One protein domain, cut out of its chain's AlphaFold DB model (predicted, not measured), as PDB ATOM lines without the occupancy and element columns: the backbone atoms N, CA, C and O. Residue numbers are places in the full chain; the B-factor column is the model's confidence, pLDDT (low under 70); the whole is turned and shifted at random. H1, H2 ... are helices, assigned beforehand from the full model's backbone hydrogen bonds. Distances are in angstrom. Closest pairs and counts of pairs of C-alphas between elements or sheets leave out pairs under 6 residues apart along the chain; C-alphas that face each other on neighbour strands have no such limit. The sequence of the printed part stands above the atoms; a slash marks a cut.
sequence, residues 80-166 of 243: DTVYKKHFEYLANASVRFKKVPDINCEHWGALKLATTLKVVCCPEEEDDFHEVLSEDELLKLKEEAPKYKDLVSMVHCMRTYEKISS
ATOM      1  N   ASP A  80     157.230 168.035 274.053       80.81
ATOM      2  CA  ASP A  80     157.763 169.245 273.413       80.81
ATOM      3  C   ASP A  80     158.644 170.073 274.370       80.81
ATOM      4  O   ASP A  80     159.645 170.665 273.958       80.81
ATOM      5  N   THR A  81     158.336 170.055 275.668       81.25
ATOM      6  CA  THR A  81     159.174 170.671 276.706       81.25
ATOM      7  C   THR A  81     160.523 169.961 276.838       81.25
ATOM      8  O   THR A  81     161.557 170.628 276.931       81.25
ATOM      9  N   VAL A  82     160.547 168.622 276.791       87.12
ATOM     10  CA  VAL A  82     161.796 167.837 276.752       87.12
ATOM     11  C   VAL A  82     162.614 168.207 275.518       87.12
ATOM     12  O   VAL A  82     163.800 168.521 275.647       87.12
ATOM     13  N   TYR A  83     161.980 168.249 274.344       83.12
ATOM     14  CA  TYR A  83     162.635 168.658 273.106       83.12
ATOM     15  C   TYR A  83     163.272 170.037 273.229       83.12
ATOM     16  O   TYR A  83     164.471 170.175 273.004       83.12
ATOM     17  N   LYS A  84     162.508 171.045 273.660       83.62
ATOM     18  CA  LYS A  84     162.999 172.419 273.813       83.62
ATOM     19  C   LYS A  84     164.169 172.513 274.790       83.62
ATOM     20  O   LYS A  84     165.153 173.184 274.497       83.62
ATOM     21  N   LYS A  85     164.078 171.828 275.935       87.06
ATOM     22  CA  LYS A  85     165.123 171.827 276.968       87.06
ATOM     23  C   LYS A  85     166.452 171.281 276.450       87.06
ATOM     24  O   LYS A  85     167.505 171.771 276.841       87.06
ATOM     25  N   HIS A  86     166.403 170.248 275.616       86.00
ATOM     26  CA  HIS A  86     167.604 169.575 275.132       86.00
ATOM     27  C   HIS A  86     168.069 170.073 273.756       86.00
ATOM     28  O   HIS A  86     169.230 169.866 273.411       86.00
ATOM     29  N   PHE A  87     167.222 170.770 272.992       82.12
ATOM     30  CA  PHE A  87     167.551 171.229 271.642       82.12
ATOM     31  C   PHE A  87     168.752 172.177 271.609       82.12
ATOM     32  O   PHE A  87     169.614 172.014 270.757       82.12
ATOM     33  N   GLU A  88     168.861 173.116 272.550       79.94
ATOM     34  CA  GLU A  88     170.010 174.033 272.605       79.94
ATOM     35  C   GLU A  88     171.329 173.277 272.831       79.94
ATOM     36  O   GLU A  88     172.319 173.524 272.144       79.94
ATOM     37  N   TYR A  89     171.333 172.295 273.739       81.12
ATOM     38  CA  TYR A  89     172.491 171.423 273.953       81.12
ATOM     39  C   TYR A  89     172.848 170.647 272.680       81.12
ATOM     40  O   TYR A  89     174.014 170.616 272.287       81.12
ATOM     41  N   LEU A  90     171.848 170.057 272.019       83.12
ATOM     42  CA  LEU A  90     172.036 169.304 270.782       83.12
ATOM     43  C   LEU A  90     172.565 170.177 269.643       83.12
ATOM     44  O   LEU A  90     173.483 169.760 268.948       83.12
ATOM     45  N   ALA A  91     172.020 171.381 269.469       78.69
ATOM     46  CA  ALA A  91     172.448 172.328 268.445       78.69
ATOM     47  C   ALA A  91     173.886 172.811 268.697       78.69
ATOM     48  O   ALA A  91     174.704 172.875 267.783       78.69
ATOM     49  N   ASN A  92     174.242 173.081 269.953       78.44
ATOM     50  CA  ASN A  92     175.607 173.462 270.316       78.44
ATOM     51  C   ASN A  92     176.602 172.312 270.122       78.44
ATOM     52  O   ASN A  92     177.724 172.531 269.657       78.44
ATOM     53  N   ALA A  93     176.207 171.086 270.468       75.81
ATOM     54  CA  ALA A  93     177.007 169.901 270.197       75.81
ATOM     55  C   ALA A  93     177.141 169.663 268.685       75.81
ATOM     56  O   ALA A  93     178.226 169.323 268.220       75.81
ATOM     57  N   SER A  94     176.092 169.938 267.902       73.25
ATOM     58  CA  SER A  94     176.107 169.725 266.458       73.25
ATOM     59  C   SER A  94     176.961 170.719 265.680       73.25
ATOM     60  O   SER A  94     177.612 170.342 264.709       73.25
ATOM     61  N   VAL A  95     177.101 171.956 266.159       74.12
ATOM     62  CA  VAL A  95     178.086 172.908 265.616       74.12
ATOM     63  C   VAL A  95     179.517 172.360 265.707       74.12
ATOM     64  O   VAL A  95     180.344 172.666 264.849       74.12
ATOM     65  N   ARG A  96     179.820 171.496 266.687       69.50
ATOM     66  CA  ARG A  96     181.135 170.837 266.785       69.50
ATOM     67  C   ARG A  96     181.346 169.795 265.677       69.50
ATOM     68  O   ARG A  96     182.495 169.561 265.313       69.50
ATOM     69  N   PHE A  97     180.266 169.255 265.098       64.75
ATOM     70  CA  PHE A  97     180.289 168.345 263.942       64.75
ATOM     71  C   PHE A  97     180.486 169.055 262.597       64.75
ATOM     72  O   PHE A  97     180.974 168.429 261.662       64.75
ATOM     73  N   LYS A  98     180.219 170.369 262.490       60.22
ATOM     74  CA  LYS A  98     180.396 171.148 261.239       60.22
ATOM     75  C   LYS A  98     181.833 171.172 260.688       60.22
ATOM     76  O   LYS A  98     182.067 171.716 259.615       60.22
ATOM     77  N   LYS A  99     182.809 170.626 261.420       57.09
ATOM     78  CA  LYS A  99     184.206 170.498 260.978       57.09
ATOM     79  C   LYS A  99     184.464 169.259 260.111       57.09
ATOM     80  O   LYS A  99     185.573 169.132 259.601       57.09
ATOM     81  N   VAL A 100     183.480 168.373 259.946       57.88
ATOM     82  CA  VAL A 100     183.588 167.210 259.058       57.88
ATOM     83  C   VAL A 100     182.920 167.524 257.720       57.88
ATOM     84  O   VAL A 100     181.727 167.839 257.701       57.88
ATOM     85  N   PRO A 101     183.666 167.480 256.601       53.88
ATOM     86  CA  PRO A 101     183.065 167.582 255.281       53.88
ATOM     87  C   PRO A 101     182.114 166.390 255.096       53.88
ATOM     88  O   PRO A 101     182.494 165.263 255.385       53.88
ATOM     89  N   ASP A 102     180.878 166.666 254.671       62.22
ATOM     90  CA  ASP A 102     179.804 165.718 254.302       62.22
ATOM     91  C   ASP A 102     178.683 165.444 255.323       62.22
ATOM     92  O   ASP A 102     177.686 164.828 254.945       62.22
ATOM     93  N   ILE A 103     178.741 165.951 256.563       65.75
ATOM     94  CA  ILE A 103     177.613 165.832 257.515       65.75
ATOM     95  C   ILE A 103     176.975 167.202 257.763       65.75
ATOM     96  O   ILE A 103     177.363 167.950 258.663       65.75
ATOM     97  N   ASN A 104     175.959 167.540 256.962       70.12
ATOM     98  CA  ASN A 104     175.158 168.745 257.179       70.12
ATOM     99  C   ASN A 104     174.013 168.481 258.172       70.12
ATOM    100  O   ASN A 104     172.977 167.917 257.821       70.12
ATOM    101  N   CYS A 105     174.190 168.943 259.409       71.69
ATOM    102  CA  CYS A 105     173.210 168.823 260.489       71.69
ATOM    103  C   CYS A 105     172.329 170.075 260.688       71.69
ATOM    104  O   CYS A 105     171.537 170.108 261.630       71.69
ATOM    105  N   GLU A 106     172.423 171.100 259.826       67.94
ATOM    106  CA  GLU A 106     171.738 172.398 260.010       67.94
ATOM    107  C   GLU A 106     170.203 172.318 260.006       67.94
ATOM    108  O   GLU A 106     169.535 173.223 260.505       67.94
ATOM    109  N   HIS A 107     169.636 171.227 259.491       74.88
ATOM    110  CA  HIS A 107     168.187 171.012 259.416       74.88
ATOM    111  C   HIS A 107     167.712 169.790 260.202       74.88
ATOM    112  O   HIS A 107     166.569 169.353 260.055       74.88
ATOM    113  N   TRP A 108     168.583 169.191 261.011       82.62
ATOM    114  CA  TRP A 108     168.230 167.974 261.723       82.62
ATOM    115  C   TRP A 108     167.358 168.279 262.936       82.62
ATOM    116  O   TRP A 108     167.637 169.166 263.740       82.62
ATOM    117  N   GLY A 109     166.287 167.497 263.073       83.44
ATOM    118  CA  GLY A 109     165.452 167.521 264.264       83.44
ATOM    119  C   GLY A 109     166.190 166.962 265.481       83.44
ATOM    120  O   GLY A 109     167.158 166.211 265.362       83.44
ATOM    121  N   ALA A 110     165.681 167.283 266.669       86.62
ATOM    122  CA  ALA A 110     166.281 166.891 267.942       86.62
ATOM    123  C   ALA A 110     166.542 165.380 268.085       86.62
ATOM    124  O   ALA A 110     167.593 165.002 268.589       86.62
ATOM    125  N   LEU A 111     165.619 164.520 267.625       89.62
ATOM    126  CA  LEU A 111     165.822 163.066 267.654       89.62
ATOM    127  C   LEU A 111     167.034 162.666 266.812       89.62
ATOM    128  O   LEU A 111     167.925 162.000 267.322       89.62
ATOM    129  N   LYS A 112     167.099 163.126 265.558       88.56
ATOM    130  CA  LYS A 112     168.205 162.797 264.653       88.56
ATOM    131  C   LYS A 112     169.545 163.283 265.213       88.56
ATOM    132  O   LYS A 112     170.493 162.512 265.268       88.56
ATOM    133  N   LEU A 113     169.591 164.509 265.744       88.19
ATOM    134  CA  LEU A 113     170.775 165.048 266.430       88.19
ATOM    135  C   LEU A 113     171.193 164.206 267.647       88.19
ATOM    136  O   LEU A 113     172.380 163.944 267.838       88.19
ATOM    137  N   ALA A 114     170.236 163.787 268.477       89.81
ATOM    138  CA  ALA A 114     170.508 162.976 269.659       89.81
ATOM    139  C   ALA A 114     171.010 161.575 269.293       89.81
ATOM    140  O   ALA A 114     171.966 161.096 269.902       89.81
ATOM    141  N   THR A 115     170.410 160.940 268.283       89.94
ATOM    142  CA  THR A 115     170.839 159.637 267.761       89.94
ATOM    143  C   THR A 115     172.253 159.714 267.204       89.94
ATOM    144  O   THR A 115     173.093 158.889 267.542       89.94
ATOM    145  N   THR A 116     172.570 160.754 266.436       88.56
ATOM    146  CA  THR A 116     173.932 160.983 265.943       88.56
ATOM    147  C   THR A 116     174.946 161.141 267.067       88.56
ATOM    148  O   THR A 116     176.010 160.530 267.021       88.56
ATOM    149  N   LEU A 117     174.619 161.921 268.101       87.19
ATOM    150  CA  LEU A 117     175.482 162.053 269.276       87.19
ATOM    151  C   LEU A 117     175.698 160.715 269.980       87.19
ATOM    152  O   LEU A 117     176.820 160.448 270.406       87.19
ATOM    153  N   LYS A 118     174.658 159.880 270.082       89.81
ATOM    154  CA  LYS A 118     174.770 158.530 270.639       89.81
ATOM    155  C   LYS A 118     175.716 157.663 269.810       89.81
ATOM    156  O   LYS A 118     176.683 157.161 270.369       89.81
ATOM    157  N   VAL A 119     175.497 157.562 268.498       89.19
ATOM    158  CA  VAL A 119     176.343 156.772 267.581       89.19
ATOM    159  C   VAL A 119     177.811 157.181 267.682       89.19
ATOM    160  O   VAL A 119     178.691 156.335 267.762       89.19
ATOM    161  N   VAL A 120     178.082 158.485 267.718       86.25
ATOM    162  CA  VAL A 120     179.450 159.006 267.804       86.25
ATOM    163  C   VAL A 120     180.090 158.742 269.173       86.25
ATOM    164  O   VAL A 120     181.297 158.528 269.255       86.25
ATOM    165  N   CYS A 121     179.310 158.762 270.257       85.06
ATOM    166  CA  CYS A 121     179.823 158.482 271.602       85.06
ATOM    167  C   CYS A 121     180.006 156.981 271.869       85.06
ATOM    168  O   CYS A 121     180.881 156.622 272.654       85.06
ATOM    169  N   CYS A 122     179.196 156.134 271.230       84.56
ATOM    170  CA  CYS A 122     179.159 154.686 271.419       84.56
ATOM    171  C   CYS A 122     179.106 153.954 270.057       84.56
ATOM    172  O   CYS A 122     178.108 153.303 269.750       84.56
ATOM    173  N   PRO A 123     180.150 154.037 269.212       84.81
ATOM    174  CA  PRO A 123     180.113 153.476 267.853       84.81
ATOM    175  C   PRO A 123     180.055 151.940 267.815       84.81
ATOM    176  O   PRO A 123     179.640 151.359 266.809       84.81
ATOM    177  N   GLU A 124     180.466 151.295 268.909       82.31
ATOM    178  CA  GLU A 124     180.456 149.840 269.100       82.31
ATOM    179  C   GLU A 124     179.047 149.278 269.333       82.31
ATOM    180  O   GLU A 124     178.831 148.091 269.116       82.31
ATOM    181  N   GLU A 125     178.080 150.106 269.745       80.19
ATOM    182  CA  GLU A 125     176.701 149.650 269.938       80.19
ATOM    183  C   GLU A 125     176.055 149.306 268.577       80.19
ATOM    184  O   GLU A 125     176.132 150.064 267.598       80.19
ATOM    185  N   GLU A 126     175.424 148.132 268.518       73.31
ATOM    186  CA  GLU A 126     174.683 147.604 267.361       73.31
ATOM    187  C   GLU A 126     173.181 147.885 267.480       73.31
ATOM    188  O   GLU A 126     172.333 147.037 267.211       73.31
ATOM    189  N   ASP A 127     172.840 149.089 267.919       76.38
ATOM    190  CA  ASP A 127     171.454 149.529 267.916       76.38
ATOM    191  C   ASP A 127     170.978 149.801 266.481       76.38
ATOM    192  O   ASP A 127     171.696 150.391 265.666       76.38
ATOM    193  N   ASP A 128     169.736 149.411 266.189       76.94
ATOM    194  CA  ASP A 128     169.074 149.740 264.931       76.94
ATOM    195  C   ASP A 128     168.617 151.206 264.952       76.94
ATOM    196  O   ASP A 128     167.678 151.594 265.652       76.94
ATOM    197  N   PHE A 129     169.316 152.038 264.181       83.19
ATOM    198  CA  PHE A 129     168.982 153.446 263.983       83.19
ATOM    199  C   PHE A 129     168.444 153.738 262.581       83.19
ATOM    200  O   PHE A 129     168.332 154.915 262.232       83.19
ATOM    201  N   HIS A 130     168.098 152.722 261.782       77.25
ATOM    202  CA  HIS A 130     167.688 152.891 260.382       77.25
ATOM    203  C   HIS A 130     166.379 153.681 260.227       77.25
ATOM    204  O   HIS A 130     166.145 154.320 259.202       77.25
ATOM    205  N   GLU A 131     165.551 153.723 261.274       80.62
ATOM    206  CA  GLU A 131     164.365 154.588 261.333       80.62
ATOM    207  C   GLU A 131     164.707 156.091 261.428       80.62
ATOM    208  O   GLU A 131     163.861 156.941 261.138       80.62
ATOM    209  N   VAL A 132     165.933 156.447 261.840       85.56
ATOM    210  CA  VAL A 132     166.354 157.832 262.133       85.56
ATOM    211  C   VAL A 132     167.521 158.306 261.256       85.56
ATOM    212  O   VAL A 132     167.571 159.484 260.883       85.56
ATOM    213  N   LEU A 133     168.463 157.419 260.940       84.94
ATOM    214  CA  LEU A 133     169.664 157.660 260.138       84.94
ATOM    215  C   LEU A 133     169.693 156.688 258.957       84.94
ATOM    216  O   LEU A 133     169.309 155.532 259.103       84.94
ATOM    217  N   SER A 134     170.188 157.126 257.800       86.19
ATOM    218  CA  SER A 134     170.464 156.184 256.709       86.19
ATOM    219  C   SER A 134     171.669 155.290 257.033       86.19
ATOM    220  O   SER A 134     172.507 155.637 257.866       86.19
ATOM    221  N   GLU A 135     171.789 154.150 256.344       86.12
ATOM    222  CA  GLU A 135     172.965 153.269 256.447       86.12
ATOM    223  C   GLU A 135     174.276 154.026 256.177       86.12
ATOM    224  O   GLU A 135     175.219 153.931 256.964       86.12
ATOM    225  N   ASP A 136     174.303 154.855 255.128       84.31
ATOM    226  CA  ASP A 136     175.463 155.684 254.780       84.31
ATOM    227  C   ASP A 136     175.804 156.709 255.872       84.31
ATOM    228  O   ASP A 136     176.978 156.947 256.162       84.31
ATOM    229  N   GLU A 137     174.792 157.341 256.482       84.94
ATOM    230  CA  GLU A 137     174.992 158.275 257.596       84.94
ATOM    231  C   GLU A 137     175.576 157.544 258.809       84.94
ATOM    232  O   GLU A 137     176.521 158.035 259.426       84.94
ATOM    233  N   LEU A 138     175.046 156.362 259.136       86.56
ATOM    234  CA  LEU A 138     175.492 155.558 260.270       86.56
ATOM    235  C   LEU A 138     176.944 155.093 260.100       86.56
ATOM    236  O   LEU A 138     177.740 155.249 261.027       86.56
ATOM    237  N   LEU A 139     177.297 154.574 258.919       86.12
ATOM    238  CA  LEU A 139     178.651 154.114 258.605       86.12
ATOM    239  C   LEU A 139     179.668 155.250 258.774       86.12
ATOM    240  O   LEU A 139     180.626 155.121 259.535       86.12
ATOM    241  N   LYS A 140     179.406 156.403 258.145       85.62
ATOM    242  CA  LYS A 140     180.284 157.581 258.222       85.62
ATOM    243  C   LYS A 140     180.428 158.099 259.651       85.62
ATOM    244  O   LYS A 140     181.521 158.464 260.073       85.62
ATOM    245  N   LEU A 141     179.337 158.128 260.420       85.38
ATOM    246  CA  LEU A 141     179.376 158.565 261.817       85.38
ATOM    247  C   LEU A 141     180.225 157.636 262.689       85.38
ATOM    248  O   LEU A 141     180.946 158.130 263.557       85.38
ATOM    249  N   LYS A 142     180.172 156.320 262.452       87.00
ATOM    250  CA  LYS A 142     181.014 155.342 263.156       87.00
ATOM    251  C   LYS A 142     182.494 155.490 262.787       87.00
ATOM    252  O   LYS A 142     183.333 155.467 263.683       87.00
ATOM    253  N   GLU A 143     182.817 155.708 261.511       86.56
ATOM    254  CA  GLU A 143     184.196 155.964 261.054       86.56
ATOM    255  C   GLU A 143     184.789 157.242 261.667       86.56
ATOM    256  O   GLU A 143     185.955 157.285 262.063       86.56
ATOM    257  N   GLU A 144     183.971 158.286 261.786       82.88
ATOM    258  CA  GLU A 144     184.377 159.594 262.299       82.88
ATOM    259  C   GLU A 144     184.347 159.679 263.837       82.88
ATOM    260  O   GLU A 144     184.941 160.597 264.414       82.88
ATOM    261  N   ALA A 145     183.708 158.720 264.518       84.88
ATOM    262  CA  ALA A 145     183.514 158.690 265.970       84.88
ATOM    263  C   ALA A 145     184.786 158.961 266.806       84.88
ATOM    264  O   ALA A 145     184.713 159.766 267.746       84.88
ATOM    265  N   PRO A 146     185.976 158.407 266.471       85.50
ATOM    266  CA  PRO A 146     187.200 158.650 267.237       85.50
ATOM    267  C   PRO A 146     187.574 160.133 267.382       85.50
ATOM    268  O   PRO A 146     188.204 160.507 268.370       85.50
ATOM    269  N   LYS A 147     187.156 161.001 266.447       80.62
ATOM    270  CA  LYS A 147     187.453 162.445 266.472       80.62
ATOM    271  C   LYS A 147     186.712 163.198 267.583       80.62
ATOM    272  O   LYS A 147     187.067 164.333 267.893       80.62
ATOM    273  N   TYR A 148     185.697 162.583 268.189       76.00
ATOM    274  CA  TYR A 148     184.785 163.236 269.130       76.00
ATOM    275  C   TYR A 148     184.913 162.753 270.569       76.00
ATOM    276  O   TYR A 148     184.276 163.332 271.452       76.00
ATOM    277  N   LYS A 149     185.763 161.748 270.807       73.38
ATOM    278  CA  LYS A 149     185.943 161.078 272.099       73.38
ATOM    279  C   LYS A 149     186.168 162.048 273.267       73.38
ATOM    280  O   LYS A 149     185.601 161.846 274.334       73.38
ATOM    281  N   ASP A 150     186.912 163.130 273.035       76.62
ATOM    282  CA  ASP A 150     187.232 164.139 274.059       76.62
ATOM    283  C   ASP A 150     186.423 165.442 273.918       76.62
ATOM    284  O   ASP A 150     186.516 166.347 274.747       76.62
ATOM    285  N   LEU A 151     185.618 165.567 272.859       74.12
ATOM    286  CA  LEU A 151     184.852 166.782 272.562       74.12
ATOM    287  C   LEU A 151     183.461 166.774 273.190       74.12
ATOM    288  O   LEU A 151     182.825 167.831 273.284       74.12
ATOM    289  N   VAL A 152     182.965 165.601 273.582       74.88
ATOM    290  CA  VAL A 152     181.590 165.421 274.038       74.88
ATOM    291  C   VAL A 152     181.545 164.477 275.236       74.88
ATOM    292  O   VAL A 152     182.225 163.460 275.282       74.88
ATOM    293  N   SER A 153     180.729 164.808 276.238       83.00
ATOM    294  CA  SER A 153     180.557 163.946 277.405       83.00
ATOM    295  C   SER A 153     179.613 162.786 277.083       83.00
ATOM    296  O   SER A 153     178.402 162.989 276.984       83.00
ATOM    297  N   MET A 154     180.161 161.569 277.003       83.19
ATOM    298  CA  MET A 154     179.410 160.328 276.754       83.19
ATOM    299  C   MET A 154     178.180 160.193 277.669       83.19
ATOM    300  O   MET A 154     177.064 159.998 277.195       83.19
ATOM    301  N   VAL A 155     178.353 160.409 278.979       87.06
ATOM    302  CA  VAL A 155     177.262 160.323 279.972       87.06
ATOM    303  C   VAL A 155     176.132 161.317 279.680       87.06
ATOM    304  O   VAL A 155     174.955 160.988 279.840       87.06
ATOM    305  N   HIS A 156     176.458 162.539 279.252       86.00
ATOM    306  CA  HIS A 156     175.446 163.548 278.928       86.00
ATOM    307  C   HIS A 156     174.743 163.249 277.602       86.00
ATOM    308  O   HIS A 156     173.534 163.476 277.502       86.00
ATOM    309  N   CYS A 157     175.463 162.716 276.612       85.88
ATOM    310  CA  CYS A 157     174.880 162.277 275.346       85.88
ATOM    311  C   CYS A 157     173.877 161.152 275.544       85.88
ATOM    312  O   CYS A 157     172.740 161.296 275.105       85.88
ATOM    313  N   MET A 158     174.251 160.101 276.280       87.50
ATOM    314  CA  MET A 158     173.371 158.957 276.534       87.50
ATOM    315  C   MET A 158     172.090 159.383 277.252       87.50
ATOM    316  O   MET A 158     170.994 159.154 276.747       87.50
ATOM    317  N   ARG A 159     172.206 160.145 278.349       90.88
ATOM    318  CA  ARG A 159     171.032 160.677 279.065       90.88
ATOM    319  C   ARG A 159     170.152 161.581 278.201       90.88
ATOM    320  O   ARG A 159     168.946 161.660 278.425       90.88
ATOM    321  N   THR A 160     170.747 162.333 277.275       91.00
ATOM    322  CA  THR A 160     169.991 163.203 276.363       91.00
ATOM    323  C   THR A 160     169.265 162.376 275.310       91.00
ATOM    324  O   THR A 160     168.082 162.615 275.073       91.00
ATOM    325  N   TYR A 161     169.944 161.386 274.728       91.69
ATOM    326  CA  TYR A 161     169.357 160.444 273.785       91.69
ATOM    327  C   TYR A 161     168.187 159.685 274.406       91.69
ATOM    328  O   TYR A 161     167.101 159.720 273.843       91.69
ATOM    329  N   GLU A 162     168.363 159.081 275.584       92.19
ATOM    330  CA  GLU A 162     167.308 158.332 276.280       92.19
ATOM    331  C   GLU A 162     166.051 159.186 276.471       92.19
ATOM    332  O   GLU A 162     164.958 158.797 276.067       92.19
ATOM    333  N   LYS A 163     166.204 160.402 277.010       93.38
ATOM    334  CA  LYS A 163     165.076 161.315 277.237       93.38
ATOM    335  C   LYS A 163     164.361 161.700 275.950       93.38
ATOM    336  O   LYS A 163     163.135 161.750 275.932       93.38
ATOM    337  N   ILE A 164     165.116 162.008 274.898       92.38
ATOM    338  CA  ILE A 164     164.546 162.417 273.614       92.38
ATOM    339  C   ILE A 164     163.884 161.237 272.909       92.38
ATOM    340  O   ILE A 164     162.788 161.409 272.386       92.38
ATOM    341  N   SER A 165     164.502 160.060 272.931       91.00
ATOM    342  CA  SER A 165     163.962 158.833 272.346       91.00
ATOM    343  C   SER A 165     162.657 158.427 273.039       91.00
ATOM    344  O   SER A 165     161.622 158.312 272.382       91.00
ATOM    345  N   SER A 166     162.639 158.372 274.378       92.25
ATOM    346  CA  SER A 166     161.410 158.113 275.139       92.25
ATOM    347  C   SER A 166     160.331 159.167 274.873       92.25
ATOM    348  O   SER A 166     159.173 158.822 274.638       92.25
TER     349      SER A 166
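This is residues 80 to 166 of the 243 residues of the protein "Hypothetical protein" of Miscanthus lutarioriparius (UniProt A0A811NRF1). H2 is the core of a rounded cluster of helices: H1, the longest, and H4 pack on it in a triangle, and H3 packs across its last residues. The 87 printed residues hold four named helices, H1 to H4, and no named strand: all helix, compact, radius of gyration of the C-alphas 11.8 A, spans 33 by 26 by 24 A.

H1, residues 80 to 97, has a kink of 41 degrees near residue 87. H2, residues 110 to 121, touches it at a steep tilt of 48 degrees; the closest C-alphas, Phe 87 and Ala 110, are 5.8 A apart. H4, residues 154 to 166, touches H2 opposite ways at a shallow tilt of 34.9 degrees, only just short of steep; the closest C-alphas, Ala 114 and Tyr 161, are 5.0 A apart. H3, residues 135 to 148, touches H2 (closest C-alphas Val 120 and Ala 145, 4.5 A) and is apart from H1 and H4. Every O i to N i+4 pair is within hydrogen-bond range in H2 and H4, 10 of 14 in H1 and 7 of 10 in H3.

H1 measures 24.5 A from C-alpha 80 at (157.763, 169.245, 273.413), H2 16.4 A, H3 20.0 A, and H4 18.2 A to C-alpha 166 at (161.410, 158.113, 275.139).

The printed part has no cut. The links H1 to H2 and H2 to H3 are long. Residues 96 to 103 and 106 have pLDDT under 70.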